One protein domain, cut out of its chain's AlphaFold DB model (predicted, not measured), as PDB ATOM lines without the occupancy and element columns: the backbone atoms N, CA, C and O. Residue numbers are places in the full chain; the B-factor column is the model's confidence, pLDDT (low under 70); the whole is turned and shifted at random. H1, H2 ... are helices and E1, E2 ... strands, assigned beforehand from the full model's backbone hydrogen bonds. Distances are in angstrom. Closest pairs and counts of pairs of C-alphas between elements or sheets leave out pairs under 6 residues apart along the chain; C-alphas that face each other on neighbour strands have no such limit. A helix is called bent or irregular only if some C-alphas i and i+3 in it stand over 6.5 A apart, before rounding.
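Overview. This is residues 37 to 171 of the 356 residues of the protein "Redox-regulated ATPase YchF" of Candidatus Bathyarchaeota archaeon (UniProt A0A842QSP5). An elongated body runs along one long helix, H2: the bent helix H3 makes one end with H4 next to it, H5 crosses H2, and a ribbon of two short strands, E1 and E2, leads to the loop of residues 62 to 79 at the other end. H1 lies near H2 and meets H3b. The printed part has 135 residues, mostly helix in class, with five named helices and two named strands, parallel in one sheet, in the order H1 E1 H2 H3 H4 H5 E2. It is only just compact, close to loose, with a radius of gyration of the C-alphas of 16.7 A and spans of 57 by 30 by 26 A.

Arrangement. Start at H1, residues 42 to 52; it is close to but not clearly touching H2, residues 80 to 101, about perpendicular at 85 degrees, the closest C-alphas being Leu 47 and Ile 91, 7.6 A. E1, residues 56 to 61, is parallel to E2, residues 169 to 171, at 18 degrees; look for N 58 and O 170, 2.9 A apart and within hydrogen-bond range. Residues 103 to 126 were assigned by hydrogen bonds as one helix, H3, but it is bent, with C-alphas 112 and 115 9.3 A apart. Its arms H3a, residues 103 to 112, and H3b, residues 115 to 126, touch at a steep tilt of 50 degrees, closest at the C-alphas of Ile 106 and Ala 118, 5.1 A. H3b and H1 touch only at their ends, closest at the C-alphas of Gly 51 and Ile 126, 3.9 A. H4, residues 130 to 139, touches H3b, closest at the C-alphas of Asn 120 and Pro 130, 5.8 A. H5, residues 152 to 166, touches H4 at the C-alphas of Ala 136 and Leu 162, 4.9 A, its closest pair. It touches residues 91 to 99 of H2 alone, opposite ways at a steep tilt of 68 degrees, only just short of perpendicular, closest at the C-alphas of Glu 92 and Ser 159, 5.2 A. H2 and H4 are apart. E1, H2 H3 H4 H5 and E2 make a strand-helix-strand unit, two parallel neighbour strands with helices between. Every O i to N i+4 pair is within hydrogen-bond range in H1, H2 and H4, against 4 of 6 in H3a, 6 of 8 in H3b and 9 of 11 in H5.

Along the chain. Find C-alpha 42 at (108.582, 95.694, 115.883), where H1 begins. H2 runs 31.9 A from C-alpha 80 at (118.350, 114.591, 124.681), and H5 runs 20.6 A. E2 ends at C-alpha 171, (122.873, 106.944, 129.746).

Size, cuts and confidence. The two C-alphas farthest apart, Gln 74 and Ser 112, are 57.8 A apart. The printed part has no cut. The links E1 to H2 and H4 to H5 are long, 18 and 12 residues. The mean pLDDT of the printed part is 89.3, and residues 37 to 45 and 69 are under 70.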
ATOM      1  N   TRP A  37     104.875  99.804 122.771       56.22
ATOM      2  CA  TRP A  37     104.112  99.046 123.768       56.22
ATOM      3  C   TRP A  37     102.721  98.607 123.273       56.22
ATOM      4  O   TRP A  37     102.181  97.618 123.770       56.22
ATOM      5  N   LYS A  38     102.148  99.259 122.245       60.50
ATOM      6  CA  LYS A  38     100.818  98.926 121.685       60.50
ATOM      7  C   LYS A  38     100.803  97.655 120.816       60.50
ATOM      8  O   LYS A  38      99.785  97.340 120.199       60.50
ATOM      9  N   GLY A  39     101.908  96.908 120.732       55.81
ATOM     10  CA  GLY A  39     101.933  95.572 120.122       55.81
ATOM     11  C   GLY A  39     102.013  95.540 118.591       55.81
ATOM     12  O   GLY A  39     101.754  94.501 117.979       55.81
ATOM     13  N   ARG A  40     102.412  96.639 117.936       55.38
ATOM     14  CA  ARG A  40     102.712  96.640 116.494       55.38
ATOM     15  C   ARG A  40     104.079  95.996 116.240       55.38
ATOM     16  O   ARG A  40     105.090  96.681 116.269       55.38
ATOM     17  N   GLY A  41     104.105  94.683 115.994       57.75
ATOM     18  CA  GLY A  41     105.184  93.919 115.332       57.75
ATOM     19  C   GLY A  41     106.634  94.138 115.810       57.75
ATOM     20  O   GLY A  41     107.205  93.258 116.453       57.75
ATOM     21  N   LEU A  42     107.236  95.284 115.466       53.91
ATOM     22  CA  LEU A  42     108.582  95.694 115.883       53.91
ATOM     23  C   LEU A  42     108.697  95.903 117.401       53.91
ATOM     24  O   LEU A  42     109.703  95.495 117.980       53.91
ATOM     25  N   GLY A  43     107.661  96.438 118.057       60.00
ATOM     26  CA  GLY A  43     107.696  96.700 119.503       60.00
ATOM     27  C   GLY A  43     107.904  95.437 120.346       60.00
ATOM     28  O   GLY A  43     108.688  95.431 121.287       60.00
ATOM     29  N   ASN A  44     107.331  94.301 119.937       65.81
ATOM     30  CA  ASN A  44     107.535  93.033 120.647       65.81
ATOM     31  C   ASN A  44     108.984  92.520 120.559       65.81
ATOM     32  O   ASN A  44     109.448  91.852 121.482       65.81
ATOM     33  N   ARG A  45     109.710  92.815 119.469       68.38
ATOM     34  CA  ARG A  45     111.128  92.430 119.334       68.38
ATOM     35  C   ARG A  45     112.023  93.294 120.219       68.38
ATOM     36  O   ARG A  45     112.888  92.740 120.890       68.38
ATOM     37  N   PHE A  46     111.766  94.603 120.254       72.06
ATOM     38  CA  PHE A  46     112.430  95.556 121.150       72.06
ATOM     39  C   PHE A  46     112.318  95.099 122.611       72.06
ATOM     40  O   PHE A  46     113.311  94.851 123.294       72.06
ATOM     41  N   LEU A  47     111.087  94.857 123.047       73.75
ATOM     42  CA  LEU A  47     110.783  94.507 124.427       73.75
ATOM     43  C   LEU A  47     111.295  93.106 124.805       73.75
ATOM     44  O   LEU A  47     111.797  92.894 125.907       73.75
ATOM     45  N   SER A  48     111.269  92.148 123.871       79.69
ATOM     46  CA  SER A  48     111.886  90.833 124.086       79.69
ATOM     47  C   SER A  48     113.408  90.910 124.229       79.69
ATOM     48  O   SER A  48     113.973  90.116 124.981       79.69
ATOM     49  N   ALA A  49     114.076  91.811 123.503       84.50
ATOM     50  CA  ALA A  49     115.516  92.012 123.627       84.50
ATOM     51  C   ALA A  49     115.861  92.639 124.985       84.50
ATOM     52  O   ALA A  49     116.734  92.121 125.684       84.50
ATOM     53  N   ILE A  50     115.103  93.659 125.411       86.69
ATOM     54  CA  ILE A  50     115.226  94.242 126.755       86.69
ATOM     55  C   ILE A  50     115.024  93.179 127.827       86.69
ATOM     56  O   ILE A  50     115.836  93.091 128.739       86.69
ATOM     57  N   GLY A  51     114.002  92.326 127.713       86.56
ATOM     58  CA  GLY A  51     113.740  91.272 128.698       86.56
ATOM     59  C   GLY A  51     114.918  90.308 128.909       86.56
ATOM     60  O   GLY A  51     115.138  89.835 130.024       86.56
ATOM     61  N   GLN A  52     115.721  90.066 127.868       87.62
ATOM     62  CA  GLN A  52     116.912  89.213 127.936       87.62
ATOM     63  C   GLN A  52     118.157  89.931 128.473       87.62
ATOM     64  O   GLN A  52     119.105  89.255 128.879       87.62
ATOM     65  N   ALA A  53     118.182  91.262 128.485       92.44
ATOM     66  CA  ALA A  53     119.334  92.036 128.922       92.44
ATOM     67  C   ALA A  53     119.472  92.054 130.456       92.44
ATOM     68  O   ALA A  53     118.488  91.984 131.197       92.44
ATOM     69  N   ASP A  54     120.711  92.144 130.939       93.00
ATOM     70  CA  ASP A  54     121.014  92.311 132.370       93.00
ATOM     71  C   ASP A  54     121.170  93.793 132.759       93.00
ATOM     72  O   ASP A  54     120.928  94.149 133.906       93.00
ATOM     73  N   ALA A  55     121.530  94.651 131.802       94.06
ATOM     74  CA  ALA A  55     121.621  96.107 131.917       94.06
ATOM     75  C   ALA A  55     121.383  96.745 130.540       94.06
ATOM     76  O   ALA A  55     121.445  96.053 129.519       94.06
ATOM     77  N   LEU A  56     121.131  98.053 130.515       93.94
ATOM     78  CA  LEU A  56     120.879  98.821 129.297       93.94
ATOM     79  C   LEU A  56     121.967  99.880 129.081       93.94
ATOM     80  O   LEU A  56     122.433 100.520 130.023       93.94
ATOM     81  N   ILE A  57     122.357 100.068 127.821       95.12
ATOM     82  CA  ILE A  57     123.145 101.218 127.369       95.12
ATOM     83  C   ILE A  57     122.193 102.077 126.553       95.12
ATOM     84  O   ILE A  57     121.816 101.701 125.444       95.12
ATOM     85  N   HIS A  58     121.784 103.203 127.121       93.75
ATOM     86  CA  HIS A  58     120.865 104.112 126.464       93.75
ATOM     87  C   HIS A  58     121.656 105.217 125.769       93.75
ATOM     88  O   HIS A  58     122.076 106.185 126.396       93.75
ATOM     89  N   VAL A  59     121.904 105.035 124.474       93.44
ATOM     90  CA  VAL A  59     122.645 106.001 123.660       93.44
ATOM     91  C   VAL A  59     121.716 107.127 123.221       93.44
ATOM     92  O   VAL A  59     120.700 106.859 122.588       93.44
ATOM     93  N   VAL A  60     122.098 108.370 123.511       92.62
ATOM     94  CA  VAL A  60     121.359 109.581 123.135       92.62
ATOM     95  C   VAL A  60     122.221 110.532 122.318       92.62
ATOM     96  O   VAL A  60     123.443 110.583 122.482       92.62
ATOM     97  N   ASP A  61     121.586 111.282 121.418       93.12
ATOM     98  CA  ASP A  61     122.266 112.265 120.578       93.12
ATOM     99  C   ASP A  61     122.555 113.548 121.361       93.12
ATOM    100  O   ASP A  61     121.744 114.468 121.362       93.12
ATOM    101  N   ALA A  62     123.715 113.645 122.013       93.75
ATOM    102  CA  ALA A  62     124.023 114.790 122.869       93.75
ATOM    103  C   ALA A  62     124.009 116.113 122.095       93.75
ATOM    104  O   ALA A  62     123.635 117.144 122.644       93.75
ATOM    105  N   SER A  63     124.345 116.111 120.803       91.81
ATOM    106  CA  SER A  63     124.325 117.333 120.000       91.81
ATOM    107  C   SER A  63     122.923 117.857 119.689       91.81
ATOM    108  O   SER A  63     122.813 118.956 119.153       91.81
ATOM    109  N   GLY A  64     121.850 117.105 119.972       88.81
ATOM    110  CA  GLY A  64     120.478 117.502 119.627       88.81
ATOM    111  C   GLY A  64     120.316 117.772 118.129       88.81
ATOM    112  O   GLY A  64     119.652 118.724 117.725       88.81
ATOM    113  N   SER A  65     121.014 116.995 117.303       86.75
ATOM    114  CA  SER A  65     121.057 117.136 115.841       86.75
ATOM    115  C   SER A  65     120.094 116.188 115.133       86.75
ATOM    116  O   SER A  65     120.169 116.028 113.919       86.75
ATOM    117  N   ILE A  66     119.251 115.502 115.897       82.94
ATOM    118  CA  ILE A  66     118.261 114.553 115.419       82.94
ATOM    119  C   ILE A  66     116.895 115.007 115.943       82.94
ATOM    120  O   ILE A  66     116.780 115.372 117.113       82.94
ATOM    121  N   ASP A  67     115.890 115.030 115.067       76.94
ATOM    122  CA  ASP A  67     114.497 115.284 115.448       76.94
ATOM    123  C   ASP A  67     113.791 114.022 115.973       76.94
ATOM    124  O   ASP A  67     114.324 112.912 115.938       76.94
ATOM    125  N   GLU A  68     112.555 114.182 116.447       70.00
ATOM    126  CA  GLU A  68     111.750 113.090 117.006       70.00
ATOM    127  C   GLU A  68     111.432 111.970 115.989       70.00
ATOM    128  O   GLU A  68     111.034 110.869 116.378       70.00
ATOM    129  N   GLU A  69     111.584 112.234 114.686       69.38
ATOM    130  CA  GLU A  69     111.428 111.257 113.606       69.38
ATOM    131  C   GLU A  69     112.750 110.584 113.196       69.38
ATOM    132  O   GLU A  69     112.762 109.762 112.273       69.38
ATOM    133  N   GLY A  70     113.861 110.906 113.862       73.44
ATOM    134  CA  GLY A  70     115.176 110.340 113.577       73.44
ATOM    135  C   GLY A  70     115.893 110.986 112.387       73.44
ATOM    136  O   GLY A  70     116.835 110.395 111.849       73.44
ATOM    137  N   LYS A  71     115.463 112.166 111.927       78.12
ATOM    138  CA  LYS A  71     116.100 112.880 110.813       78.12
ATOM    139  C   LYS A  71     117.138 113.864 111.319       78.12
ATOM    140  O   LYS A  71     116.998 114.469 112.374       78.12
ATOM    141  N   ILE A  72     118.177 114.049 110.509       83.19
ATOM    142  CA  ILE A  72     119.265 114.978 110.807       83.19
ATOM    143  C   ILE A  72     118.762 116.416 110.661       83.19
ATOM    144  O   ILE A  72     118.304 116.826 109.591       83.19
ATOM    145  N   THR A  73     118.914 117.186 111.728       84.94
ATOM    146  CA  THR A  73     118.622 118.613 111.830       84.94
ATOM    147  C   THR A  73     119.864 119.383 112.281       84.94
ATOM    148  O   THR A  73     120.959 118.837 112.427       84.94
ATOM    149  N   GLN A  74     119.720 120.694 112.477       82.19
ATOM    150  CA  GLN A  74     120.801 121.508 113.030       82.19
ATOM    151  C   GLN A  74     121.057 121.113 114.497       82.19
ATOM    152  O   GLN A  74     120.083 120.891 115.224       82.19
ATOM    153  N   PRO A  75     122.325 121.034 114.949       83.00
ATOM    154  CA  PRO A  75     122.647 120.816 116.358       83.00
ATOM    155  C   PRO A  75     121.910 121.794 117.284       83.00
ATOM    156  O   PRO A  75     121.745 122.968 116.948       83.00
ATOM    157  N   GLY A  76     121.464 121.296 118.434       79.38
ATOM    158  CA  GLY A  76     120.692 122.035 119.434       79.38
ATOM    159  C   GLY A  76     119.181 122.107 119.182       79.38
ATOM    160  O   GLY A  76     118.486 122.756 119.957       79.38
ATOM    161  N   SER A  77     118.661 121.463 118.131       80.38
ATOM    162  CA  SER A  77     117.214 121.438 117.850       80.38
ATOM    163  C   SER A  77     116.464 120.401 118.696       80.38
ATOM    164  O   SER A  77     115.327 120.641 119.091       80.38
ATOM    165  N   GLY A  78     117.090 119.248 118.945       83.88
ATOM    166  CA  GLY A  78     116.536 118.159 119.751       83.88
ATOM    167  C   GLY A  78     116.768 118.345 121.251       83.88
ATOM    168  O   GLY A  78     117.599 119.153 121.674       83.88
ATOM    169  N   ASN A  79     116.052 117.562 122.061       88.88
ATOM    170  CA  ASN A  79     116.178 117.563 123.517       88.88
ATOM    171  C   ASN A  79     116.572 116.166 124.032       88.88
ATOM    172  O   ASN A  79     115.691 115.353 124.312       88.88
ATOM    173  N   PRO A  80     117.875 115.908 124.254       92.00
ATOM    174  CA  PRO A  80     118.350 114.591 124.681       92.00
ATOM    175  C   PRO A  80     117.775 114.138 126.025       92.00
ATOM    176  O   PRO A  80     117.674 112.945 126.278       92.00
ATOM    177  N   VAL A  81     117.389 115.075 126.899       93.12
ATOM    178  CA  VAL A  81     116.753 114.744 128.182       93.12
ATOM    179  C   VAL A  81     115.360 114.154 127.955       93.12
ATOM    180  O   VAL A  81     115.021 113.155 128.590       93.12
ATOM    181  N   GLN A  82     114.588 114.742 127.036       90.38
ATOM    182  CA  GLN A  82     113.263 114.243 126.662       90.38
ATOM    183  C   GLN A  82     113.366 112.879 125.979       90.38
ATOM    184  O   GLN A  82     112.609 111.978 126.325       90.38
ATOM    185  N   ASP A  83     114.355 112.696 125.099       89.00
ATOM    186  CA  ASP A  83     114.606 111.405 124.453       89.00
ATOM    187  C   ASP A  83     114.833 110.301 125.494       89.00
ATOM    188  O   ASP A  83     114.283 109.206 125.366       89.00
ATOM    189  N   VAL A  84     115.590 110.588 126.568       91.69
ATOM    190  CA  VAL A  84     115.777 109.605 127.644       91.69
ATOM    191  C   VAL A  84     114.440 109.232 128.293       91.69
ATOM    192  O   VAL A  84     114.137 108.044 128.426       91.69
ATOM    193  N   MET A  85     113.638 110.238 128.657       91.94
ATOM    194  CA  MET A  85     112.354 110.048 129.342       91.94
ATOM    195  C   MET A  85     111.361 109.245 128.520       91.94
ATOM    196  O   MET A  85     110.665 108.389 129.060       91.94
ATOM    197  N   ASP A  86     111.276 109.531 127.222       88.88
ATOM    198  CA  ASP A  86     110.297 108.904 126.342       88.88
ATOM    199  C   ASP A  86     110.537 107.393 126.257       88.88
ATOM    200  O   ASP A  86     109.606 106.593 126.361       88.88
ATOM    201  N   ILE A  87     111.800 106.985 126.140       88.25
ATOM    202  CA  ILE A  87     112.185 105.571 126.093       88.25
ATOM    203  C   ILE A  87     111.980 104.897 127.455       88.25
ATOM    204  O   ILE A  87     111.496 103.765 127.500       88.25
ATOM    205  N   GLU A  88     112.328 105.563 128.562       91.00
ATOM    206  CA  GLU A  88     112.078 105.037 129.913       91.00
ATOM    207  C   GLU A  88     110.578 104.796 130.134       91.00
ATOM    208  O   GLU A  88     110.176 103.678 130.465       91.00
ATOM    209  N   MET A  89     109.744 105.791 129.822       91.44
ATOM    210  CA  MET A  89     108.286 105.709 129.916       91.44
ATOM    211  C   MET A  89     107.710 104.581 129.048       91.44
ATOM    212  O   MET A  89     106.832 103.841 129.491       91.44
ATOM    213  N   GLU A  90     108.203 104.388 127.821       89.31
ATOM    214  CA  GLU A  90     107.765 103.289 126.946       89.31
ATOM    215  C   GLU A  90     108.044 101.906 127.565       89.31
ATOM    216  O   GLU A  90     107.208 100.997 127.480       89.31
ATOM    217  N   ILE A  91     109.196 101.730 128.222       90.69
ATOM    218  CA  ILE A  91     109.546 100.471 128.892       90.69
ATOM    219  C   ILE A  91     108.689 100.275 130.150       90.69
ATOM    220  O   ILE A  91     108.204  99.168 130.398       90.69
ATOM    221  N   GLU A  92     108.452 101.332 130.926       93.50
ATOM    222  CA  GLU A  92     107.583 101.299 132.109       93.50
ATOM    223  C   GLU A  92     106.140 100.932 131.745       93.50
ATOM    224  O   GLU A  92     105.544 100.040 132.357       93.50
ATOM    225  N   LEU A  93     105.596 101.556 130.696       92.44
ATOM    226  CA  LEU A  93     104.274 101.243 130.157       92.44
ATOM    227  C   LEU A  93     104.188  99.795 129.678       92.44
ATOM    228  O   LEU A  93     103.172  99.134 129.896       92.44
ATOM    229  N   TRP A  94     105.250  99.265 129.071       90.31
ATOM    230  CA  TRP A  94     105.294  97.857 128.693       90.31
ATOM    231  C   TRP A  94     105.240  96.915 129.901       90.31
ATOM    232  O   TRP A  94     104.464  95.955 129.884       90.31
ATOM    233  N   ILE A  95     106.024  97.177 130.951       93.06
ATOM    234  CA  ILE A  95     105.995  96.372 132.183       93.06
ATOM    235  C   ILE A  95     104.592  96.429 132.803       93.06
ATOM    236  O   ILE A  95     104.013  95.383 133.116       93.06
ATOM    237  N   SER A  96     104.005  97.625 132.887       94.44
ATOM    238  CA  SER A  96     102.638  97.832 133.369       94.44
ATOM    239  C   SER A  96     101.619  97.036 132.545       94.44
ATOM    240  O   SER A  96     100.766  96.331 133.092       94.44
ATOM    241  N   HIS A  97     101.770  97.029 131.217       91.88
ATOM    242  CA  HIS A  97     100.923  96.258 130.313       91.88
ATOM    243  C   HIS A  97     101.052  94.737 130.513       91.88
ATOM    244  O   HIS A  97     100.048  94.022 130.435       91.88
ATOM    245  N   ILE A  98     102.251  94.213 130.810       91.44
ATOM    246  CA  ILE A  98     102.428  92.792 131.163       91.44
ATOM    247  C   ILE A  98     101.614  92.452 132.416       91.44
ATOM    248  O   ILE A  98     100.943  91.415 132.447       91.44
ATOM    249  N   ILE A  99     101.660  93.311 133.436       94.00
ATOM    250  CA  ILE A  99     100.943  93.101 134.699       94.00
ATOM    251  C   ILE A  99      99.433  93.120 134.457       94.00
ATOM    252  O   ILE A  99      98.734  92.198 134.885       94.00
ATOM    253  N   ASP A 100      98.928  94.113 133.722       92.44
ATOM    254  CA  ASP A 100      97.497  94.232 133.432       92.44
ATOM    255  C   ASP A 100      96.969  93.034 132.625       92.44
ATOM    256  O   ASP A 100      95.974  92.405 133.000       92.44
ATOM    257  N   ARG A 101      97.708  92.598 131.595       92.06
ATOM    258  CA  ARG A 101      97.354  91.411 130.800       92.06
ATOM    259  C   ARG A 101      97.277  90.134 131.645       92.06
ATOM    260  O   ARG A 101      96.467  89.251 131.359       92.06
ATOM    261  N   ASN A 102      98.101  90.027 132.686       93.00
ATOM    262  CA  ASN A 102      98.161  88.867 133.578       93.00
ATOM    263  C   ASN A 102      97.359  89.043 134.882       93.00
ATOM    264  O   ASN A 102      97.405  88.165 135.746       93.00
ATOM    265  N   LYS A 103      96.559  90.108 135.023       93.19
ATOM    266  CA  LYS A 103      95.832  90.462 136.257       93.19
ATOM    267  C   LYS A 103      95.013  89.317 136.855       93.19
ATOM    268  O   LYS A 103      95.018  89.106 138.067       93.19
ATOM    269  N   ASN A 104      94.317  88.541 136.020       92.44
ATOM    270  CA  ASN A 104      93.515  87.401 136.479       92.44
ATOM    271  C   ASN A 104      94.377  86.232 136.974       92.44
ATOM    272  O   ASN A 104      93.995  85.545 137.921       92.44
ATOM    273  N   GLN A 105      95.535  85.998 136.351       92.62
ATOM    274  CA  GLN A 105      96.488  84.987 136.807       92.62
ATOM    275  C   GLN A 105      97.106  85.403 138.145       92.62
ATOM    276  O   GLN A 105      97.069  84.623 139.090       92.62
ATOM    277  N   ILE A 106      97.552  86.658 138.252       94.56
ATOM    278  CA  ILE A 106      98.135  87.226 139.474       94.56
ATOM    279  C   ILE A 106      97.151  87.105 140.643       94.56
ATOM    280  O   ILE A 106      97.506  86.565 141.687       94.56
ATOM    281  N   LYS A 107      95.881  87.498 140.457       92.75
ATOM    282  CA  LYS A 107      94.835  87.361 141.491       92.75
ATOM    283  C   LYS A 107      94.642  85.922 141.976       92.75
ATOM    284  O   LYS A 107      94.370  85.716 143.156       92.75
ATOM    285  N   ARG A 108      94.754  84.931 141.084       92.12
ATOM    286  CA  ARG A 108      94.656  83.511 141.459       92.12
ATOM    287  C   ARG A 108      95.883  83.061 142.241       92.12
ATOM    288  O   ARG A 108      95.728  82.457 143.300       92.12
ATOM    289  N   ASP A 109      97.075  83.390 141.752       92.75
ATOM    290  CA  ASP A 109      98.336  82.969 142.364       92.75
ATOM    291  C   ASP A 109      98.558  83.611 143.737       92.75
ATOM    292  O   ASP A 109      99.056  82.942 144.646       92.75
ATOM    293  N   MET A 110      98.103  84.853 143.936       92.56
ATOM    294  CA  MET A 110      98.163  85.560 145.219       92.56
ATOM    295  C   MET A 110      97.561  84.762 146.380       92.56
ATOM    296  O   MET A 110      98.116  84.789 147.475       92.56
ATOM    297  N   ASN A 111      96.472  84.022 146.144       88.12
ATOM    298  CA  ASN A 111      95.827  83.205 147.178       88.12
ATOM    299  C   ASN A 111      96.702  82.029 147.644       88.12
ATOM    300  O   ASN A 111      96.443  81.461 148.700       88.12
ATOM    301  N   SER A 112      97.703  81.643 146.848       89.00
ATOM    302  CA  SER A 112      98.571  80.491 147.113       89.00
ATOM    303  C   SER A 112      99.969  80.883 147.591       89.00
ATOM    304  O   SER A 112     100.483  80.267 148.518       89.00
ATOM    305  N   VAL A 113     100.583  81.898 146.974       91.25
ATOM    306  CA  VAL A 113     102.003  82.245 147.179       91.25
ATOM    307  C   VAL A 113     102.236  83.705 147.588       91.25
ATOM    308  O   VAL A 113     103.373  84.096 147.834       91.25
ATOM    309  N   GLY A 114     101.181  84.521 147.683       93.69
ATOM    310  CA  GLY A 114     101.286  85.954 147.975       93.69
ATOM    311  C   GLY A 114     101.639  86.820 146.756       93.69
ATOM    312  O   GLY A 114     101.879  86.324 145.655       93.69
ATOM    313  N   ILE A 115     101.633  88.146 146.948       94.56
ATOM    314  CA  ILE A 115     101.784  89.132 145.860       94.56
ATOM    315  C   ILE A 115     103.170  89.117 145.212       94.56
ATOM    316  O   ILE A 115     103.265  89.197 143.990       94.56
ATOM    317  N   ILE A 116     104.230  88.962 146.009       96.44
ATOM    318  CA  ILE A 116     105.618  88.988 145.528       96.44
ATOM    319  C   ILE A 116     105.847  87.864 144.511       96.44
ATOM    320  O   ILE A 116     106.266  88.117 143.382       96.44
ATOM    321  N   GLU A 117     105.512  86.629 144.883       96.12
ATOM    322  CA  GLU A 117     105.672  85.467 144.008       96.12
ATOM    323  C   GLU A 117     104.707  85.500 142.816       96.12
ATOM    324  O   GLU A 117     105.086  85.131 141.704       96.12
ATOM    325  N   ALA A 118     103.472  85.976 143.010       95.56
ATOM    326  CA  ALA A 118     102.502  86.104 141.923       95.56
ATOM    327  C   ALA A 118     102.966  87.099 140.843       95.56
ATOM    328  O   ALA A 118     102.930  86.777 139.653       95.56
ATOM    329  N   LEU A 119     103.456  88.279 141.242       95.69
ATOM    330  CA  LEU A 119     104.033  89.257 140.315       95.69
ATOM    331  C   LEU A 119     105.302  88.710 139.657       95.69
ATOM    332  O   LEU A 119     105.426  88.775 138.434       95.69
ATOM    333  N   ASN A 120     106.206  88.101 140.432       96.44
ATOM    334  CA  ASN A 120     107.445  87.536 139.902       96.44
ATOM    335  C   ASN A 120     107.192  86.472 138.818       96.44
ATOM    336  O   ASN A 120     107.844  86.491 137.774       96.44
ATOM    337  N   LYS A 121     106.204  85.586 139.007       94.50
ATOM    338  CA  LYS A 121     105.796  84.603 137.984       94.50
ATOM    339  C   LYS A 121     105.347  85.265 136.680       94.50
ATOM    340  O   LYS A 121     105.681  84.778 135.604       94.50
ATOM    341  N   SER A 122     104.616  86.378 136.762       92.06
ATOM    342  CA  SER A 122     104.160  87.115 135.575       92.06
ATOM    343  C   SER A 122     105.281  87.881 134.860       92.06
ATOM    344  O   SER A 122     105.200  88.105 133.654       92.06
ATOM    345  N   LEU A 123     106.350  88.229 135.585       93.50
ATOM    346  CA  LEU A 123     107.463  89.053 135.110       93.50
ATOM    347  C   LEU A 123     108.763  88.254 134.903       93.50
ATOM    348  O   LEU A 123     109.804  88.813 134.571       93.50
ATOM    349  N   THR A 124     108.731  86.924 135.002       90.50
ATOM    350  CA  THR A 124     109.941  86.097 134.847       90.50
ATOM    351  C   THR A 124     110.616  86.299 133.478       90.50
ATOM    352  O   THR A 124     111.839  86.237 133.371       90.50
ATOM    353  N   GLY A 125     109.837  86.623 132.438       87.81
ATOM    354  CA  GLY A 125     110.341  86.908 131.089       87.81
ATOM    355  C   GLY A 125     111.272  88.124 130.982       87.81
ATOM    356  O   GLY A 125     111.974  88.246 129.981       87.81
ATOM    357  N   ILE A 126     111.315  88.990 132.002       90.50
ATOM    358  CA  ILE A 126     112.210  90.157 132.066       90.50
ATOM    359  C   ILE A 126     113.315  90.002 133.126       90.50
ATOM    360  O   ILE A 126     113.946  90.987 133.520       90.50
ATOM    361  N   LYS A 127     113.576  88.755 133.556       91.44
ATOM    362  CA  LYS A 127     114.583  88.365 134.561       91.44
ATOM    363  C   LYS A 127     114.333  88.963 135.954       91.44
ATOM    364  O   LYS A 127     115.270  89.362 136.649       91.44
ATOM    365  N   THR A 128     113.074  89.040 136.387       93.75
ATOM    366  CA  THR A 128     112.764  89.423 137.772       93.75
ATOM    367  C   THR A 128     113.104  88.310 138.760       93.75
ATOM    368  O   THR A 128     113.040  87.125 138.435       93.75
ATOM    369  N   HIS A 129     113.412  88.712 139.992       94.69
ATOM    370  CA  HIS A 129     113.478  87.834 141.154       94.69
ATOM    371  C   HIS A 129     112.522  88.344 142.241       94.69
ATOM    372  O   HIS A 129     112.230  89.544 142.271       94.69
ATOM    373  N   PRO A 130     112.073  87.480 143.174       96.44
ATOM    374  CA  PRO A 130     111.207  87.889 144.283       96.44
ATOM    375  C   PRO A 130     111.766  89.064 145.096       96.44
ATOM    376  O   PRO A 130     111.010  89.944 145.500       96.44
ATOM    377  N   SER A 131     113.092  89.129 145.276       96.06
ATOM    378  CA  SER A 131     113.770  90.250 145.939       96.06
ATOM    379  C   SER A 131     113.564  91.580 145.208       96.06
ATOM    380  O   SER A 131     113.256  92.574 145.855       96.06
ATOM    381  N   HIS A 132     113.659  91.590 143.874       96.81
ATOM    382  CA  HIS A 132     113.441  92.793 143.063       96.81
ATOM    383  C   HIS A 132     111.995  93.285 143.178       96.81
ATOM    384  O   HIS A 132     111.747  94.477 143.312       96.81
ATOM    385  N   VAL A 133     111.032  92.356 143.154       97.38
ATOM    386  CA  VAL A 133     109.606  92.681 143.293       97.38
ATOM    387  C   VAL A 133     109.310  93.243 144.682       97.38
ATOM    388  O   VAL A 133     108.610  94.244 144.795       97.38
ATOM    389  N   ALA A 134     109.847  92.622 145.734       97.44
ATOM    390  CA  ALA A 134     109.681  93.099 147.104       97.44
ATOM    391  C   ALA A 134     110.259  94.512 147.286       97.44
ATOM    392  O   ALA A 134     109.614  95.374 147.881       97.44
ATOM    393  N   GLU A 135     111.449  94.763 146.736       97.62
ATOM    394  CA  GLU A 135     112.080  96.081 146.767       97.62
ATOM    395  C   GLU A 135     111.256  97.126 146.003       97.62
ATOM    396  O   GLU A 135     110.955  98.182 146.561       97.62
ATOM    397  N   ALA A 136     110.807  96.816 144.783       97.69
ATOM    398  CA  ALA A 136     109.976  97.713 143.981       97.69
ATOM    399  C   ALA A 136     108.640  98.046 144.669       97.69
ATOM    400  O   ALA A 136     108.247  99.209 144.721       97.69
ATOM    401  N   LEU A 137     107.965  97.053 145.263       97.56
ATOM    402  CA  LEU A 137     106.733  97.266 146.036       97.56
ATOM    403  C   LEU A 137     106.963  98.184 147.240       97.56
ATOM    404  O   LEU A 137     106.114  99.023 147.547       97.56
ATOM    405  N   ASN A 138     108.094  98.022 147.929       97.38
ATOM    406  CA  ASN A 138     108.450  98.856 149.069       97.38
ATOM    407  C   ASN A 138     108.735 100.302 148.636       97.38
ATOM    408  O   ASN A 138     108.184 101.234 149.220       97.38
ATOM    409  N   GLN A 139     109.526 100.498 147.575       97.25
ATOM    410  CA  GLN A 139     109.821 101.829 147.030       97.25
ATOM    411  C   GLN A 139     108.561 102.533 146.498       97.25
ATOM    412  O   GLN A 139     108.387 103.729 146.727       97.25
ATOM    413  N   ALA A 140     107.651 101.786 145.865       96.88
ATOM    414  CA  ALA A 140     106.371 102.293 145.365       96.88
ATOM    415  C   ALA A 140     105.328 102.522 146.476       96.88
ATOM    416  O   ALA A 140     104.251 103.048 146.211       96.88
ATOM    417  N   LYS A 141     105.623 102.127 147.727       96.44
ATOM    418  CA  LYS A 141     104.689 102.168 148.870       96.44
ATOM    419  C   LYS A 141     103.402 101.363 148.626       96.44
ATOM    420  O   LYS A 141     102.323 101.734 149.082       96.44
ATOM    421  N   LEU A 142     103.528 100.235 147.925       96.12
ATOM    422  CA  LEU A 142     102.418  99.346 147.558       96.12
ATOM    423  C   LEU A 142     102.383  98.039 148.362       96.12
ATOM    424  O   LEU A 142     101.460  97.251 148.177       96.12
ATOM    425  N   MET A 143     103.345  97.811 149.265       92.31
ATOM    426  CA  MET A 143     103.404  96.604 150.109       92.31
ATOM    427  C   MET A 143     102.118  96.371 150.914       92.31
ATOM    428  O   MET A 143     101.623  95.248 150.965       92.31
ATOM    429  N   ASP A 144     101.559  97.436 151.493       91.38
ATOM    430  CA  ASP A 144     100.369  97.359 152.352       91.38
ATOM    431  C   ASP A 144      99.057  97.589 151.587       91.38
ATOM    432  O   ASP A 144      97.967  97.425 152.140       91.38
ATOM    433  N   LYS A 145      99.136  97.968 150.305       93.56
ATOM    434  CA  LYS A 145      97.966  98.235 149.468       93.56
ATOM    435  C   LYS A 145      97.523  96.944 148.774       93.56
ATOM    436  O   LYS A 145      98.268  96.412 147.947       93.56
ATOM    437  N   PRO A 146      96.302  96.437 149.030       91.44
ATOM    438  CA  PRO A 146      95.826  95.229 148.372       91.44
ATOM    439  C   PRO A 146      95.817  95.387 146.847       91.44
ATOM    440  O   PRO A 146      95.258  96.345 146.321       91.44
ATOM    441  N   TYR A 147      96.351  94.403 146.120       92.38
ATOM    442  CA  TYR A 147      96.434  94.439 144.649       92.38
ATOM    443  C   TYR A 147      95.080  94.640 143.945       92.38
ATOM    444  O   TYR A 147      94.994  95.198 142.855       92.38
ATOM    445  N   LYS A 148      93.984  94.198 144.572       90.06
ATOM    446  CA  LYS A 148      92.623  94.422 144.059       90.06
ATOM    447  C   LYS A 148      92.255  95.909 143.942       90.06
ATOM    448  O   LYS A 148      91.407  96.226 143.113       90.06
ATOM    449  N   ASP A 149      92.902  96.763 144.734       93.25
ATOM    450  CA  ASP A 149      92.647  98.199 144.844       93.25
ATOM    451  C   ASP A 149      93.697  99.023 144.072       93.25
ATOM    452  O   ASP A 149      93.729 100.247 144.189       93.25
ATOM    453  N   TRP A 150      94.575  98.366 143.301       95.25
ATOM    454  CA  TRP A 150      95.530  99.048 142.429       95.25
ATOM    455  C   TRP A 150      94.822  99.709 141.244       95.25
ATOM    456  O   TRP A 150      94.030  99.079 140.531       95.25
ATOM    457  N   THR A 151      95.162 100.969 141.013       96.06
ATOM    458  CA  THR A 151      94.824 101.742 139.824       96.06
ATOM    459  C   THR A 151      95.885 101.527 138.730       96.06
ATOM    460  O   THR A 151      96.946 100.935 138.982       96.06
ATOM    461  N   PRO A 152      95.624 101.968 137.486       94.94
ATOM    462  CA  PRO A 152      96.646 101.991 136.442       94.94
ATOM    463  C   PRO A 152      97.905 102.762 136.864       94.94
ATOM    464  O   PRO A 152      99.014 102.318 136.577       94.94
ATOM    465  N   GLU A 153      97.743 103.856 137.609       96.06
ATOM    466  CA  GLU A 153      98.841 104.680 138.120       96.06
ATOM    467  C   GLU A 153      99.678 103.929 139.159       96.06
ATOM    468  O   GLU A 153     100.899 103.999 139.098       96.06
ATOM    469  N   ASP A 154      99.063 103.142 140.053       97.25
ATOM    470  CA  ASP A 154      99.825 102.291 140.983       97.25
ATOM    471  C   ASP A 154     100.668 101.250 140.232       97.25
ATOM    472  O   ASP A 154     101.804 100.957 140.598       97.25
ATOM    473  N   THR A 155     100.109 100.683 139.160       96.38
ATOM    474  CA  THR A 155     100.809  99.678 138.349       96.38
ATOM    475  C   THR A 155     101.977 100.310 137.588       96.38
ATOM    476  O   THR A 155     103.048  99.706 137.482       96.38
ATOM    477  N   LEU A 156     101.792 101.538 137.094       97.19
ATOM    478  CA  LEU A 156     102.849 102.313 136.452       97.19
ATOM    479  C   LEU A 156     103.937 102.711 137.456       97.19
ATOM    480  O   LEU A 156     105.104 102.475 137.178       97.19
ATOM    481  N   GLU A 157     103.577 103.195 138.647       97.75
ATOM    482  CA  GLU A 157     104.541 103.523 139.709       97.75
ATOM    483  C   GLU A 157     105.349 102.287 140.132       97.75
ATOM    484  O   GLU A 157     106.569 102.357 140.275       97.75
ATOM    485  N   PHE A 158     104.709 101.120 140.270       98.00
ATOM    486  CA  PHE A 158     105.431  99.867 140.499       98.00
ATOM    487  C   PHE A 158     106.438  99.578 139.376       98.00
ATOM    488  O   PHE A 158     107.569  99.178 139.648       98.00
ATOM    489  N   SER A 159     106.038  99.794 138.123       97.25
ATOM    490  CA  SER A 159     106.884  99.571 136.946       97.25
ATOM    491  C   SER A 159     108.072 100.537 136.912       97.25
ATOM    492  O   SER A 159     109.198 100.091 136.694       97.25
ATOM    493  N   HIS A 160     107.835 101.811 137.234       96.81
ATOM    494  CA  HIS A 160     108.844 102.860 137.383       96.81
ATOM    495  C   HIS A 160     109.892 102.509 138.451       96.81
ATOM    496  O   HIS A 160     111.090 102.650 138.225       96.81
ATOM    497  N   ARG A 161     109.474 101.964 139.604       97.19
ATOM    498  CA  ARG A 161     110.414 101.497 140.644       97.19
ATOM    499  C   ARG A 161     111.119 100.199 140.283       97.19
ATOM    500  O   ARG A 161     112.266  99.997 140.672       97.19
ATOM    501  N   LEU A 162     110.449  99.309 139.559       97.00
ATOM    502  CA  LEU A 162     111.010  98.017 139.188       97.00
ATOM    503  C   LEU A 162     112.106  98.157 138.130       97.00
ATOM    504  O   LEU A 162     113.143  97.507 138.257       97.00
ATOM    505  N   LEU A 163     111.884  98.979 137.100       94.94
ATOM    506  CA  LEU A 163     112.769  99.108 135.942       94.94
ATOM    507  C   LEU A 163     114.255  99.306 136.312       94.94
ATOM    508  O   LEU A 163     115.057  98.461 135.901       94.94
ATOM    509  N   PRO A 164     114.655 100.305 137.125       93.69
ATOM    510  CA  PRO A 164     116.063 100.522 137.465       93.69
ATOM    511  C   PRO A 164     116.681  99.375 138.281       93.69
ATOM    512  O   PRO A 164     117.893  99.171 138.222       93.69
ATOM    513  N   ILE A 165     115.871  98.593 139.008       94.69
ATOM    514  CA  ILE A 165     116.336  97.423 139.775       94.69
ATOM    515  C   ILE A 165     116.680  96.270 138.827       94.69
ATOM    516  O   ILE A 165     117.708  95.610 138.977       94.69
ATOM    517  N   ILE A 166     115.812  96.002 137.847       94.56
ATOM    518  CA  ILE A 166     115.935  94.825 136.971       94.56
ATOM    519  C   ILE A 166     116.731  95.097 135.697       94.56
ATOM    520  O   ILE A 166     117.161  94.149 135.030       94.56
ATOM    521  N   LYS A 167     116.866  96.368 135.321       93.62
ATOM    522  CA  LYS A 167     117.579  96.853 134.141       93.62
ATOM    523  C   LYS A 167     118.327  98.138 134.510       93.62
ATOM    524  O   LYS A 167     117.920  99.214 134.083       93.62
ATOM    525  N   PRO A 168     119.421  98.047 135.286       94.06
ATOM    526  CA  PRO A 168     120.300  99.190 135.490       94.06
ATOM    527  C   PRO A 168     120.709  99.787 134.138       94.06
ATOM    528  O   PRO A 168     121.184  99.061 133.258       94.06
ATOM    529  N   THR A 169     120.522 101.093 133.976       93.62
ATOM    530  CA  THR A 169     120.737 101.798 132.707       93.62
ATOM    531  C   THR A 169     121.897 102.776 132.838       93.62
ATOM    532  O   THR A 169     121.969 103.546 133.794       93.62
ATOM    533  N   LEU A 170     122.809 102.749 131.866       96.00
ATOM    534  CA  LEU A 170     123.827 103.777 131.669       96.00
ATOM    535  C   LEU A 170     123.388 104.673 130.514       96.00
ATOM    536  O   LEU A 170     123.276 104.193 129.383       96.00
ATOM    537  N   ILE A 171     123.163 105.957 130.788       96.06
ATOM    538  CA  ILE A 171     122.873 106.944 129.746       96.06
ATOM    539  C   ILE A 171     124.197 107.318 129.082       96.06
ATOM    540  O   ILE A 171     125.187 107.601 129.760       96.06
TER     541      ILE A 171